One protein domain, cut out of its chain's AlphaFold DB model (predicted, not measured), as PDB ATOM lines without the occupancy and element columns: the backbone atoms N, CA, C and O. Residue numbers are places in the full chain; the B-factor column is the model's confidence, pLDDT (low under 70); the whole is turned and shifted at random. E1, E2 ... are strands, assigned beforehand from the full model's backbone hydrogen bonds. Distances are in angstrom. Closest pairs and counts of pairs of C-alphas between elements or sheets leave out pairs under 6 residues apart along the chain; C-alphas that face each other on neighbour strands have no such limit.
ATOM      1  N   GLU A  91     130.019  96.013  79.533       82.56
ATOM      2  CA  GLU A  91     130.773  94.999  80.257       82.56
ATOM      3  C   GLU A  91     129.829  93.919  80.781       82.56
ATOM      4  O   GLU A  91     128.752  94.211  81.310       82.56
ATOM      5  N   LEU A  92     130.246  92.668  80.635       81.50
ATOM      6  CA  LEU A  92     129.708  91.534  81.370       81.50
ATOM      7  C   LEU A  92     130.668  91.190  82.500       81.50
ATOM      8  O   LEU A  92     131.884  91.271  82.336       81.50
ATOM      9  N   TYR A  93     130.130  90.770  83.630       82.94
ATOM     10  CA  TYR A  93     130.888  90.155  84.701       82.94
ATOM     11  C   TYR A  93     130.341  88.763  84.970       82.94
ATOM     12  O   TYR A  93     129.134  88.595  85.107       82.94
ATOM     13  N   SER A  94     131.233  87.783  85.045       79.88
ATOM     14  CA  SER A  94     130.903  86.396  85.372       79.88
ATOM     15  C   SER A  94     131.181  86.133  86.846       79.88
ATOM     16  O   SER A  94     132.317  86.311  87.294       79.88
ATOM     17  N   PHE A  95     130.170  85.678  87.596       76.81
ATOM     18  CA  PHE A  95     130.357  85.249  88.987       76.81
ATOM     19  C   PHE A  95     131.274  84.027  89.081       76.81
ATOM     20  O   PHE A  95     131.940  83.848  90.094       76.81
ATOM     21  N   TYR A  96     131.327  83.212  88.022       73.94
ATOM     22  CA  TYR A  96     132.122  81.989  87.982       73.94
ATOM     23  C   TYR A  96     133.613  82.260  87.758       73.94
ATOM     24  O   TYR A  96     134.455  81.838  88.546       73.94
ATOM     25  N   SER A  97     133.960  82.970  86.678       74.31
ATOM     26  CA  SER A  97     135.370  83.240  86.349       74.31
ATOM     27  C   SER A  97     135.956  84.445  87.083       74.31
ATOM     28  O   SER A  97     137.161  84.690  86.983       74.31
ATOM     29  N   ASP A  98     135.111  85.186  87.800       78.31
ATOM     30  CA  ASP A  98     135.461  86.382  88.551       78.31
ATOM     31  C   ASP A  98     136.165  87.460  87.702       78.31
ATOM     32  O   ASP A  98     137.177  88.069  88.072       78.31
ATOM     33  N   LYS A  99     135.657  87.660  86.488       81.00
ATOM     34  CA  LYS A  99     136.268  88.540  85.492       81.00
ATOM     35  C   LYS A  99     135.221  89.386  84.788       81.00
ATOM     36  O   LYS A  99     134.093  88.954  84.553       81.00
ATOM     37  N   LYS A 100     135.640  90.607  84.449       83.81
ATOM     38  CA  LYS A 100     134.912  91.521  83.569       83.81
ATOM     39  C   LYS A 100     135.393  91.356  82.139       83.81
ATOM     40  O   LYS A 100     136.597  91.256  81.904       83.81
ATOM     41  N   PHE A 101     134.459  91.406  81.203       77.44
ATOM     42  CA  PHE A 101     134.747  91.279  79.787       77.44
ATOM     43  C   PHE A 101     133.930  92.297  78.998       77.44
ATOM     44  O   PHE A 101     132.708  92.364  79.160       77.44
ATOM     45  N   PRO A 102     134.582  93.102  78.147       81.44
ATOM     46  CA  PRO A 102     133.872  93.982  77.242       81.44
ATOM     47  C   PRO A 102     133.278  93.161  76.098       81.44
ATOM     48  O   PRO A 102     133.927  92.250  75.581       81.44
ATOM     49  N   PHE A 103     132.084  93.524  75.640       75.75
ATOM     50  CA  PHE A 103     131.556  92.999  74.381       75.75
ATOM     51  C   PHE A 103     131.740  94.005  73.226       75.75
ATOM     52  O   PHE A 103     131.577  95.212  73.426       75.75
ATOM     53  N   PRO A 104     132.084  93.555  72.000       69.00
ATOM     54  CA  PRO A 104     132.492  94.410  70.897       69.00
ATOM     55  C   PRO A 104     131.272  94.880  70.097       69.00
ATOM     56  O   PRO A 104     130.905  94.301  69.071       69.00
ATOM     57  N   THR A 105     130.622  95.947  70.556       69.75
ATOM     58  CA  THR A 105     129.568  96.601  69.773       69.75
ATOM     59  C   THR A 105     129.546  98.102  69.999       69.75
ATOM     60  O   THR A 105     129.704  98.558  71.128       69.75
ATOM     61  N   ASP A 106     129.310  98.859  68.927       71.69
ATOM     62  CA  ASP A 106     129.054 100.302  68.967       71.69
ATOM     63  C   ASP A 106     127.558 100.641  68.979       71.69
ATOM     64  O   ASP A 106     127.180 101.800  69.164       71.69
ATOM     65  N   GLU A 107     126.696  99.632  68.871       73.31
ATOM     66  CA  GLU A 107     125.249  99.789  68.757       73.31
ATOM     67  C   GLU A 107     124.561  99.957  70.119       73.31
ATOM     68  O   GLU A 107     125.144  99.750  71.196       73.31
ATOM     69  N   LYS A 108     123.290 100.369  70.075       73.69
ATOM     70  CA  LYS A 108     122.436 100.414  71.257       73.69
ATOM     71  C   LYS A 108     121.992  98.992  71.603       73.69
ATOM     72  O   LYS A 108     121.481  98.268  70.757       73.69
ATOM     73  N   ILE A 109     122.175  98.607  72.863       72.88
ATOM     74  CA  ILE A 109     121.650  97.344  73.391       72.88
ATOM     75  C   ILE A 109     120.156  97.519  73.651       72.88
ATOM     76  O   ILE A 109     119.769  98.421  74.407       72.88
ATOM     77  N   ASN A 110     119.360  96.633  73.061       71.44
ATOM     78  CA  ASN A 110     117.909  96.601  73.184       71.44
ATOM     79  C   ASN A 110     117.440  95.582  74.220       71.44
ATOM     80  O   ASN A 110     116.534  95.892  74.985       71.44
ATOM     81  N   LEU A 111     118.074  94.407  74.279       63.16
ATOM     82  CA  LEU A 111     117.776  93.369  75.266       63.16
ATOM     83  C   LEU A 111     119.022  92.576  75.641       63.16
ATOM     84  O   LEU A 111     119.942  92.419  74.836       63.16
ATOM     85  N   LEU A 112     119.013  92.066  76.867       65.50
ATOM     86  CA  LEU A 112     119.986  91.112  77.365       65.50
ATOM     87  C   LEU A 112     119.234  90.007  78.100       65.50
ATOM     88  O   LEU A 112     118.416  90.310  78.964       65.50
ATOM     89  N   PHE A 113     119.498  88.766  77.713       65.00
ATOM     90  CA  PHE A 113     118.965  87.569  78.350       65.00
ATOM     91  C   PHE A 113     120.124  86.626  78.614       65.00
ATOM     92  O   PHE A 113     120.953  86.421  77.726       65.00
ATOM     93  N   ALA A 114     120.183  86.059  79.804       57.69
ATOM     94  CA  ALA A 114     120.724  84.728  79.961       57.69
ATOM     95  C   ALA A 114     119.507  83.804  80.002       57.69
ATOM     96  O   ALA A 114     118.572  84.054  80.762       57.69
ATOM     97  N   ASP A 115     119.480  82.842  79.091       54.62
ATOM     98  CA  ASP A 115     118.535  81.734  79.186       54.62
ATOM     99  C   ASP A 115     119.104  80.761  80.255       54.62
ATOM    100  O   ASP A 115     120.250  80.963  80.676       54.62
ATOM    101  N   ASP A 116     118.382  79.722  80.698       51.94
ATOM    102  CA  ASP A 116     118.849  78.701  81.684       51.94
ATOM    103  C   ASP A 116     120.074  77.876  81.205       51.94
ATOM    104  O   ASP A 116     120.414  76.803  81.699       51.94
ATOM    105  N   VAL A 117     120.765  78.395  80.201       57.94
ATOM    106  CA  VAL A 117     121.763  77.773  79.370       57.94
ATOM    107  C   VAL A 117     123.072  78.527  79.497       57.94
ATOM    108  O   VAL A 117     123.123  79.716  79.800       57.94
ATOM    109  N   GLN A 118     124.151  77.848  79.134       64.50
ATOM    110  CA  GLN A 118     125.545  78.282  79.211       64.50
ATOM    111  C   GLN A 118     125.927  79.528  78.408       64.50
ATOM    112  O   GLN A 118     127.122  79.825  78.290       64.50
ATOM    113  N   TYR A 119     124.957  80.292  77.893       71.25
ATOM    114  CA  TYR A 119     125.177  81.498  77.115       71.25
ATOM    115  C   TYR A 119     124.362  82.731  77.561       71.25
ATOM    116  O   TYR A 119     123.248  82.657  78.061       71.25
ATOM    117  N   VAL A 120     124.931  83.912  77.311       77.06
ATOM    118  CA  VAL A 120     124.283  85.223  77.401       77.06
ATOM    119  C   VAL A 120     124.030  85.733  75.990       77.06
ATOM    120  O   VAL A 120     124.957  85.865  75.185       77.06
ATOM    121  N   ARG A 121     122.781  86.083  75.697       83.88
ATOM    122  CA  ARG A 121     122.371  86.730  74.453       83.88
ATOM    123  C   ARG A 121     122.254  88.235  74.649       83.88
ATOM    124  O   ARG A 121     121.405  88.726  75.391       83.88
ATOM    125  N   ILE A 122     123.045  88.981  73.885       82.25
ATOM    126  CA  ILE A 122     122.959  90.442  73.789       82.25
ATOM    127  C   ILE A 122     122.353  90.814  72.440       82.25
ATOM    128  O   ILE A 122     122.908  90.484  71.394       82.25
ATOM    129  N   THR A 123     121.232  91.528  72.456       85.69
ATOM    130  CA  THR A 123     120.510  91.953  71.249       85.69
ATOM    131  C   THR A 123     120.676  93.451  71.027       85.69
ATOM    132  O   THR A 123     120.399  94.255  71.924       85.69
ATOM    133  N   THR A 124     121.103  93.835  69.827       87.44
ATOM    134  CA  THR A 124     121.211  95.228  69.369       87.44
ATOM    135  C   THR A 124     120.154  95.535  68.309       87.44
ATOM    136  O   THR A 124     119.209  94.769  68.126       87.44
ATOM    137  N   ASP A 125     120.272  96.676  67.626       85.94
ATOM    138  CA  ASP A 125     119.399  97.011  66.496       85.94
ATOM    139  C   ASP A 125     119.639  96.096  65.286       85.94
ATOM    140  O   ASP A 125     118.724  95.883  64.492       85.94
ATOM    141  N   THR A 126     120.854  95.556  65.131       87.75
ATOM    142  CA  THR A 126     121.228  94.796  63.930       87.75
ATOM    143  C   THR A 126     121.775  93.402  64.195       87.75
ATOM    144  O   THR A 126     121.967  92.660  63.234       87.75
ATOM    145  N   LYS A 127     122.051  93.014  65.447       90.31
ATOM    146  CA  LYS A 127     122.717  91.741  65.757       90.31
ATOM    147  C   LYS A 127     122.247  91.096  67.057       90.31
ATOM    148  O   LYS A 127     121.919  91.777  68.026       90.31
ATOM    149  N   HIS A 128     122.324  89.769  67.093       88.06
ATOM    150  CA  HIS A 128     122.418  88.986  68.321       88.06
ATOM    151  C   HIS A 128     123.872  88.546  68.525       88.06
ATOM    152  O   HIS A 128     124.477  87.952  67.632       88.06
ATOM    153  N   TYR A 129     124.426  88.817  69.701       86.19
ATOM    154  CA  TYR A 129     125.733  88.327  70.133       86.19
ATOM    155  C   TYR A 129     125.531  87.266  71.208       86.19
ATOM    156  O   TYR A 129     124.830  87.521  72.187       86.19
ATOM    157  N   ILE A 130     126.146  86.102  71.022       83.62
ATOM    158  CA  ILE A 130     125.993  84.937  71.896       83.62
ATOM    159  C   ILE A 130     127.320  84.692  72.599       83.62
ATOM    160  O   ILE A 130     128.298  84.339  71.943       83.62
ATOM    161  N   TYR A 131     127.362  84.906  73.909       79.88
ATOM    162  CA  TYR A 131     128.547  84.700  74.743       79.88
ATOM    163  C   TYR A 131     128.387  83.466  75.596       79.88
ATOM    164  O   TYR A 131     127.323  83.297  76.155       79.88
ATOM    165  N   HIS A 132     129.428  82.682  75.816       77.25
ATOM    166  CA  HIS A 132     129.410  81.648  76.846       77.25
ATOM    167  C   HIS A 132     129.481  82.301  78.235       77.25
ATOM    168  O   HIS A 132     130.441  83.004  78.500       77.25
ATOM    169  N   TYR A 133     128.533  82.121  79.158       71.75
ATOM    170  CA  TYR A 133     128.548  82.885  80.421       71.75
ATOM    171  C   TYR A 133     129.686  82.484  81.388       71.75
ATOM    172  O   TYR A 133     130.139  83.308  82.191       71.75
ATOM    173  N   LEU A 134     130.174  81.233  81.317       70.50
ATOM    174  CA  LEU A 134     131.259  80.728  82.174       70.50
ATOM    175  C   LEU A 134     132.607  81.330  81.772       70.50
ATOM    176  O   LEU A 134     133.346  81.847  82.614       70.50
ATOM    177  N   THR A 136     132.920  83.699  79.208       70.50
ATOM    178  CA  THR A 136     132.577  84.971  78.533       70.50
ATOM    179  C   THR A 136     133.106  85.095  77.103       70.50
ATOM    180  O   THR A 136     133.241  86.191  76.564       70.50
ATOM    181  N   GLU A 137     133.402  83.965  76.466       77.62
ATOM    182  CA  GLU A 137     133.833  83.916  75.074       77.62
ATOM    183  C   GLU A 137     132.666  84.234  74.130       77.62
ATOM    184  O   GLU A 137     131.577  83.687  74.285       77.62
ATOM    185  N   LEU A 138     132.884  85.103  73.135       80.94
ATOM    186  CA  LEU A 138     131.915  85.332  72.060       80.94
ATOM    187  C   LEU A 138     131.873  84.098  71.153       80.94
ATOM    188  O   LEU A 138     132.797  83.876  70.373       80.94
ATOM    189  N   LEU A 139     130.783  83.344  71.222       80.44
ATOM    190  CA  LEU A 139     130.566  82.147  70.419       80.44
ATOM    191  C   LEU A 139     130.096  82.513  69.009       80.44
ATOM    192  O   LEU A 139     130.699  82.115  68.013       80.44
ATOM    193  N   TYR A 140     129.029  83.315  68.917       84.06
ATOM    194  CA  TYR A 140     128.377  83.629  67.645       84.06
ATOM    195  C   TYR A 140     127.923  85.085  67.552       84.06
ATOM    196  O   TYR A 140     127.584  85.732  68.540       84.06
ATOM    197  N   THR A 141     127.882  85.596  66.322       88.31
ATOM    198  CA  THR A 141     127.248  86.871  65.968       88.31
ATOM    199  C   THR A 141     126.267  86.618  64.830       88.31
ATOM    200  O   THR A 141     126.671  86.148  63.766       88.31
ATOM    201  N   LEU A 142     124.988  86.911  65.056       89.25
ATOM    202  CA  LEU A 142     123.881  86.644  64.135       89.25
ATOM    203  C   LEU A 142     123.234  87.966  63.709       89.25
ATOM    204  O   LEU A 142     123.029  88.834  64.549       89.25
ATOM    205  N   GLU A 143     122.917  88.146  62.426       90.62
ATOM    206  CA  GLU A 143     122.362  89.404  61.897       90.62
ATOM    207  C   GLU A 143     120.836  89.486  62.042       90.62
ATOM    208  O   GLU A 143     120.103  88.609  61.592       90.62
ATOM    209  N   ILE A 144     120.326  90.588  62.574       88.69
ATOM    210  CA  ILE A 144     118.901  90.910  62.614       88.69
ATOM    211  C   ILE A 144     118.535  91.609  61.307       88.69
ATOM    212  O   ILE A 144     118.982  92.718  61.016       88.69
ATOM    213  N   SER A 145     117.705  90.955  60.498       89.75
ATOM    214  CA  SER A 145     117.166  91.528  59.266       89.75
ATOM    215  C   SER A 145     115.784  90.955  58.986       89.75
ATOM    216  O   SER A 145     115.466  89.865  59.449       89.75
ATOM    217  N   ALA A 146     114.998  91.625  58.141       85.56
ATOM    218  CA  ALA A 146     113.688  91.124  57.716       85.56
ATOM    219  C   ALA A 146     113.734  89.754  57.002       85.56
ATOM    220  O   ALA A 146     112.696  89.132  56.811       85.56
ATOM    221  N   ASN A 147     114.921  89.288  56.597       89.12
ATOM    222  CA  ASN A 147     115.102  88.011  55.910       89.12
ATOM    223  C   ASN A 147     115.465  86.852  56.848       89.12
ATOM    224  O   ASN A 147     115.580  85.727  56.361       89.12
ATOM    225  N   TYR A 148     115.678  87.108  58.141       89.69
ATOM    226  CA  TYR A 148     116.060  86.089  59.116       89.69
ATOM    227  C   TYR A 148     115.122  86.096  60.320       89.69
ATOM    228  O   TYR A 148     114.743  87.150  60.823       89.69
ATOM    229  N   MET A 149     114.785  84.898  60.782       89.06
ATOM    230  CA  MET A 149     114.079  84.642  62.030       89.06
ATOM    231  C   MET A 149     114.905  83.644  62.834       89.06
ATOM    232  O   MET A 149     115.528  82.748  62.266       89.06
ATOM    233  N   TYR A 150     114.931  83.823  64.147       88.12
ATOM    234  CA  TYR A 150     115.747  83.030  65.053       88.12
ATOM    235  C   TYR A 150     114.856  82.404  66.109       88.12
ATOM    236  O   TYR A 150     114.032  83.103  66.700       88.12
ATOM    237  N   ASP A 151     115.066  81.118  66.338       85.75
ATOM    238  CA  ASP A 151     114.557  80.399  67.493       85.75
ATOM    239  C   ASP A 151     115.744  80.061  68.397       85.75
ATOM    240  O   ASP A 151     116.783  79.606  67.907       85.75
ATOM    241  N   PHE A 152     115.628  80.394  69.677       80.81
ATOM    242  CA  PHE A 152     116.690  80.223  70.666       80.81
ATOM    243  C   PHE A 152     116.193  79.205  71.681       80.81
ATOM    244  O   PHE A 152     115.252  79.506  72.415       80.81
ATOM    245  N   ASP A 153     116.807  78.030  71.676       71.38
ATOM    246  CA  ASP A 153     116.458  76.907  72.538       71.38
ATOM    247  C   ASP A 153     117.662  76.522  73.415       71.38
ATOM    248  O   ASP A 153     118.787  76.993  73.212       71.38
ATOM    249  N   GLU A 154     117.427  75.648  74.388       66.31
ATOM    250  CA  GLU A 154     118.408  75.211  75.382       66.31
ATOM    251  C   GLU A 154     119.665  74.609  74.733       66.31
ATOM    252  O   GLU A 154     120.786  74.907  75.121       66.31
ATOM    253  N   TYR A 155     119.523  73.809  73.679       67.69
ATOM    254  CA  TYR A 155     120.666  73.099  73.086       67.69
ATOM    255  C   TYR A 155     121.127  73.674  71.746       67.69
ATOM    256  O   TYR A 155     122.207  73.306  71.250       67.69
ATOM    257  N   ASP A 156     120.336  74.569  71.146       75.50
ATOM    258  CA  ASP A 156     120.627  75.110  69.830       75.50
ATOM    259  C   ASP A 156     120.001  76.468  69.502       75.50
ATOM    260  O   ASP A 156     119.019  76.911  70.087       75.50
ATOM    261  N   ILE A 157     120.588  77.134  68.506       82.94
ATOM    262  CA  ILE A 157     119.958  78.267  67.825       82.94
ATOM    263  C   ILE A 157     119.592  77.841  66.414       82.94
ATOM    264  O   ILE A 157     120.473  77.614  65.573       82.94
ATOM    265  N   SER A 158     118.297  77.845  66.130       86.50
ATOM    266  CA  SER A 158     117.746  77.565  64.813       86.50
ATOM    267  C   SER A 158     117.505  78.866  64.040       86.50
ATOM    268  O   SER A 158     116.769  79.760  64.454       86.50
ATOM    269  N   VAL A 159     118.158  78.993  62.885       89.75
ATOM    270  CA  VAL A 159     118.077  80.149  61.984       89.75
ATOM    271  C   VAL A 159     117.193  79.807  60.803       89.75
ATOM    272  O   VAL A 159     117.504  78.910  60.021       89.75
ATOM    273  N   TYR A 160     116.138  80.585  60.617       89.62
ATOM    274  CA  TYR A 160     115.221  80.478  59.497       89.62
ATOM    275  C   TYR A 160     115.434  81.642  58.540       89.62
ATOM    276  O   TYR A 160     115.552  82.797  58.952       89.62
ATOM    277  N   LYS A 161     115.456  81.350  57.241       89.81
ATOM    278  CA  LYS A 161     115.631  82.343  56.183       89.81
ATOM    279  C   LYS A 161     114.372  82.467  55.342       89.81
ATOM    280  O   LYS A 161     113.832  81.471  54.855       89.81
ATOM    281  N   TYR A 162     113.950  83.703  55.114       84.75
ATOM    282  CA  TYR A 162     112.839  84.015  54.228       84.75
ATOM    283  C   TYR A 162     113.244  83.795  52.763       84.75
ATOM    284  O   TYR A 162     114.210  84.393  52.280       84.75
ATOM    285  N   LYS A 163     112.514  82.936  52.036       79.94
ATOM    286  CA  LYS A 163     112.804  82.617  50.621       79.94
ATOM    287  C   LYS A 163     111.955  83.390  49.606       79.94
ATOM    288  O   LYS A 163     112.122  83.184  48.407       79.94
ATOM    289  N   GLY A 164     111.106  84.320  50.052       66.50
ATOM    290  CA  GLY A 164     110.420  85.266  49.164       66.50
ATOM    291  C   GLY A 164     109.299  84.684  48.299       66.50
ATOM    292  O   GLY A 164     108.828  85.377  47.400       66.50
ATOM    293  N   VAL A 165     108.863  83.446  48.553       59.06
ATOM    294  CA  VAL A 165     107.750  82.796  47.849       59.06
ATOM    295  C   VAL A 165     106.862  82.129  48.904       59.06
ATOM    296  O   VAL A 165     107.363  81.324  49.675       59.06
ATOM    297  N   GLU A 166     105.581  82.514  48.955       53.88
ATOM    298  CA  GLU A 166     104.522  81.902  49.791       53.88
ATOM    299  C   GLU A 166     104.721  81.925  51.326       53.88
ATOM    300  O   GLU A 166     104.355  80.978  51.998       53.88
ATOM    301  N   GLU A 167     105.243  83.016  51.908       57.47
ATOM    302  CA  GLU A 167     105.346  83.221  53.378       57.47
ATOM    303  C   GLU A 167     106.142  82.154  54.175       57.47
ATOM    304  O   GLU A 167     106.219  82.234  55.401       57.47
ATOM    305  N   ASP A 168     106.819  81.217  53.507       74.56
ATOM    306  CA  ASP A 168     107.511  80.120  54.182       74.56
ATOM    307  C   ASP A 168     108.907  80.524  54.690       74.56
ATOM    308  O   ASP A 168     109.860  80.768  53.934       74.56
ATOM    309  N   TRP A 169     109.041  80.547  56.016       82.25
ATOM    310  CA  TRP A 169     110.320  80.548  56.717       82.25
ATOM    311  C   TRP A 169     110.940  79.155  56.634       82.25
ATOM    312  O   TRP A 169     110.368  78.182  57.119       82.25
ATOM    313  N   VAL A 170     112.125  79.041  56.032       84.94
ATOM    314  CA  VAL A 170     112.808  77.748  55.884       84.94
ATOM    315  C   VAL A 170     114.026  77.706  56.788       84.94
ATOM    316  O   VAL A 170     114.834  78.633  56.754       84.94
ATOM    317  N   LEU A 171     114.177  76.621  57.552       85.88
ATOM    318  CA  LEU A 171     115.373  76.374  58.354       85.88
ATOM    319  C   LEU A 171     116.619  76.414  57.454       85.88
ATOM    320  O   LEU A 171     116.730  75.659  56.486       85.88
ATOM    321  N   ASP A 172     117.529  77.330  57.758       88.12
ATOM    322  CA  ASP A 172     118.758  77.603  57.010       88.12
ATOM    323  C   ASP A 172     119.977  77.027  57.734       88.12
ATOM    324  O   ASP A 172     120.832  76.391  57.116       88.12
ATOM    325  N   LYS A 173     120.052  77.214  59.058       85.56
ATOM    326  CA  LYS A 173     121.192  76.778  59.871       85.56
ATOM    327  C   LYS A 173     120.774  76.475  61.305       85.56
ATOM    328  O   LYS A 173     119.875  77.119  61.821       85.56
ATOM    329  N   VAL A 174     121.483  75.550  61.943       81.25
ATOM    330  CA  VAL A 174     121.382  75.272  63.379       81.25
ATOM    331  C   VAL A 174     122.772  75.414  63.997       81.25
ATOM    332  O   VAL A 174     123.747  74.903  63.435       81.25
ATOM    333  N   TYR A 175     122.880  76.128  65.114       77.56
ATOM    334  CA  TYR A 175     124.090  76.203  65.938       77.56
ATOM    335  C   TYR A 175     123.885  75.350  67.183       77.56
ATOM    336  O   TYR A 175     123.048  75.698  67.996       77.56
ATOM    337  N   LEU A 176     124.631  74.254  67.320       69.81
ATOM    338  CA  LEU A 176     124.544  73.358  68.475       69.81
ATOM    339  C   LEU A 176     125.602  73.745  69.517       69.81
ATOM    340  O   LEU A 176     126.753  73.976  69.140       69.81
ATOM    341  N   PHE A 177     125.251  73.740  70.803       67.19
ATOM    342  CA  PHE A 177     126.169  74.096  71.901       67.19
ATOM    343  C   PHE A 177     126.845  72.902  72.603       67.19
ATOM    344  O   PHE A 177     127.522  73.087  73.609       67.19
TER     345      PHE A 177
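This is residues 91 to 134 and 136 to 177 of the 527 residues of an uncharacterized protein of Acholeplasmataceae bacterium (UniProt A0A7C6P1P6). Three separate antiparallel sheets follow one another in a row along a flat body: the hairpin E1 and E2 at one end, the four-stranded sheet E3 to E6 in the middle, and the three-stranded sheet E7 to E9 at the other end. The sheets are joined by links of the chain, and the loop of residues 163 to 168 makes the tip beyond E8 and E9. The printed part has 86 residues with nine named strands, E1 to E9 in chain order, and no named helix; the class is all strand. It is only just compact, close to loose, with a radius of gyration of the C-alphas of 14.2 A and spans of 50 by 28 by 15 A.

The largest sheet runs E3, residues 111 to 114, E4, 119 to 123, E5, 127 to 132, and E6, 138 to 143, with E3 and E6 as edge strands. E3, E4 and E5 form a meander, each strand the antiparallel neighbour of the one before. In the hairpin E3 and E4, at 173 degrees, N 113 and O 121 are 3.0 A apart. In the hairpin E4 and E5, at 161 degrees, N 120 and O 131 are 2.7 A apart. E5 and E6 are antiparallel at 164 degrees, with N 128 and O 142 2.8 A apart. E6 and E7, residues 148 to 152, meet only through their link, which is tight. E7, E8, residues 156 to 162, and E9, residues 169 to 176, make a second meander, a sheet only just strongly twisted, with C-alphas up to 4.1 A off its plane. N 149 and O 160 are 2.9 A apart between E7 and E8, and N 159 and O 173 are 2.8 A apart between E8 and E9. E9 bends by 53 degrees at residue 172. The hairpin of E1, residues 91 to 94, and E2, residues 99 to 102, has N 101 and O 92 2.8 A apart; E2 and E3 are apart.

E1 begins at C-alpha 91, (130.773, 94.999, 80.257). E5 is 16.4 A long and E6 14.5 A, while E7 is 13.0 A and E4 12.9 A. E1, E2 and E3 measure 10.0, 10.2 and 10.3 A. E8 is 19.6 A long, and E9, 19.8 A, ends at C-alpha 176, (124.544, 73.358, 68.475).

The two C-alphas farthest apart, those of Asp 98 and Glu 166, are 49.8 A apart. Residue 135 is not printed, and C-alphas 134 and 136 are 5.7 A apart across this cut, in the link from E5 to E6. Of the links that are printed whole, E2 to E3 and E8 to E9 are short and the others tight. The mean pLDDT of the printed part is 77.8, with 18 residues under 70, among them 111 to 118 and 164 to 167.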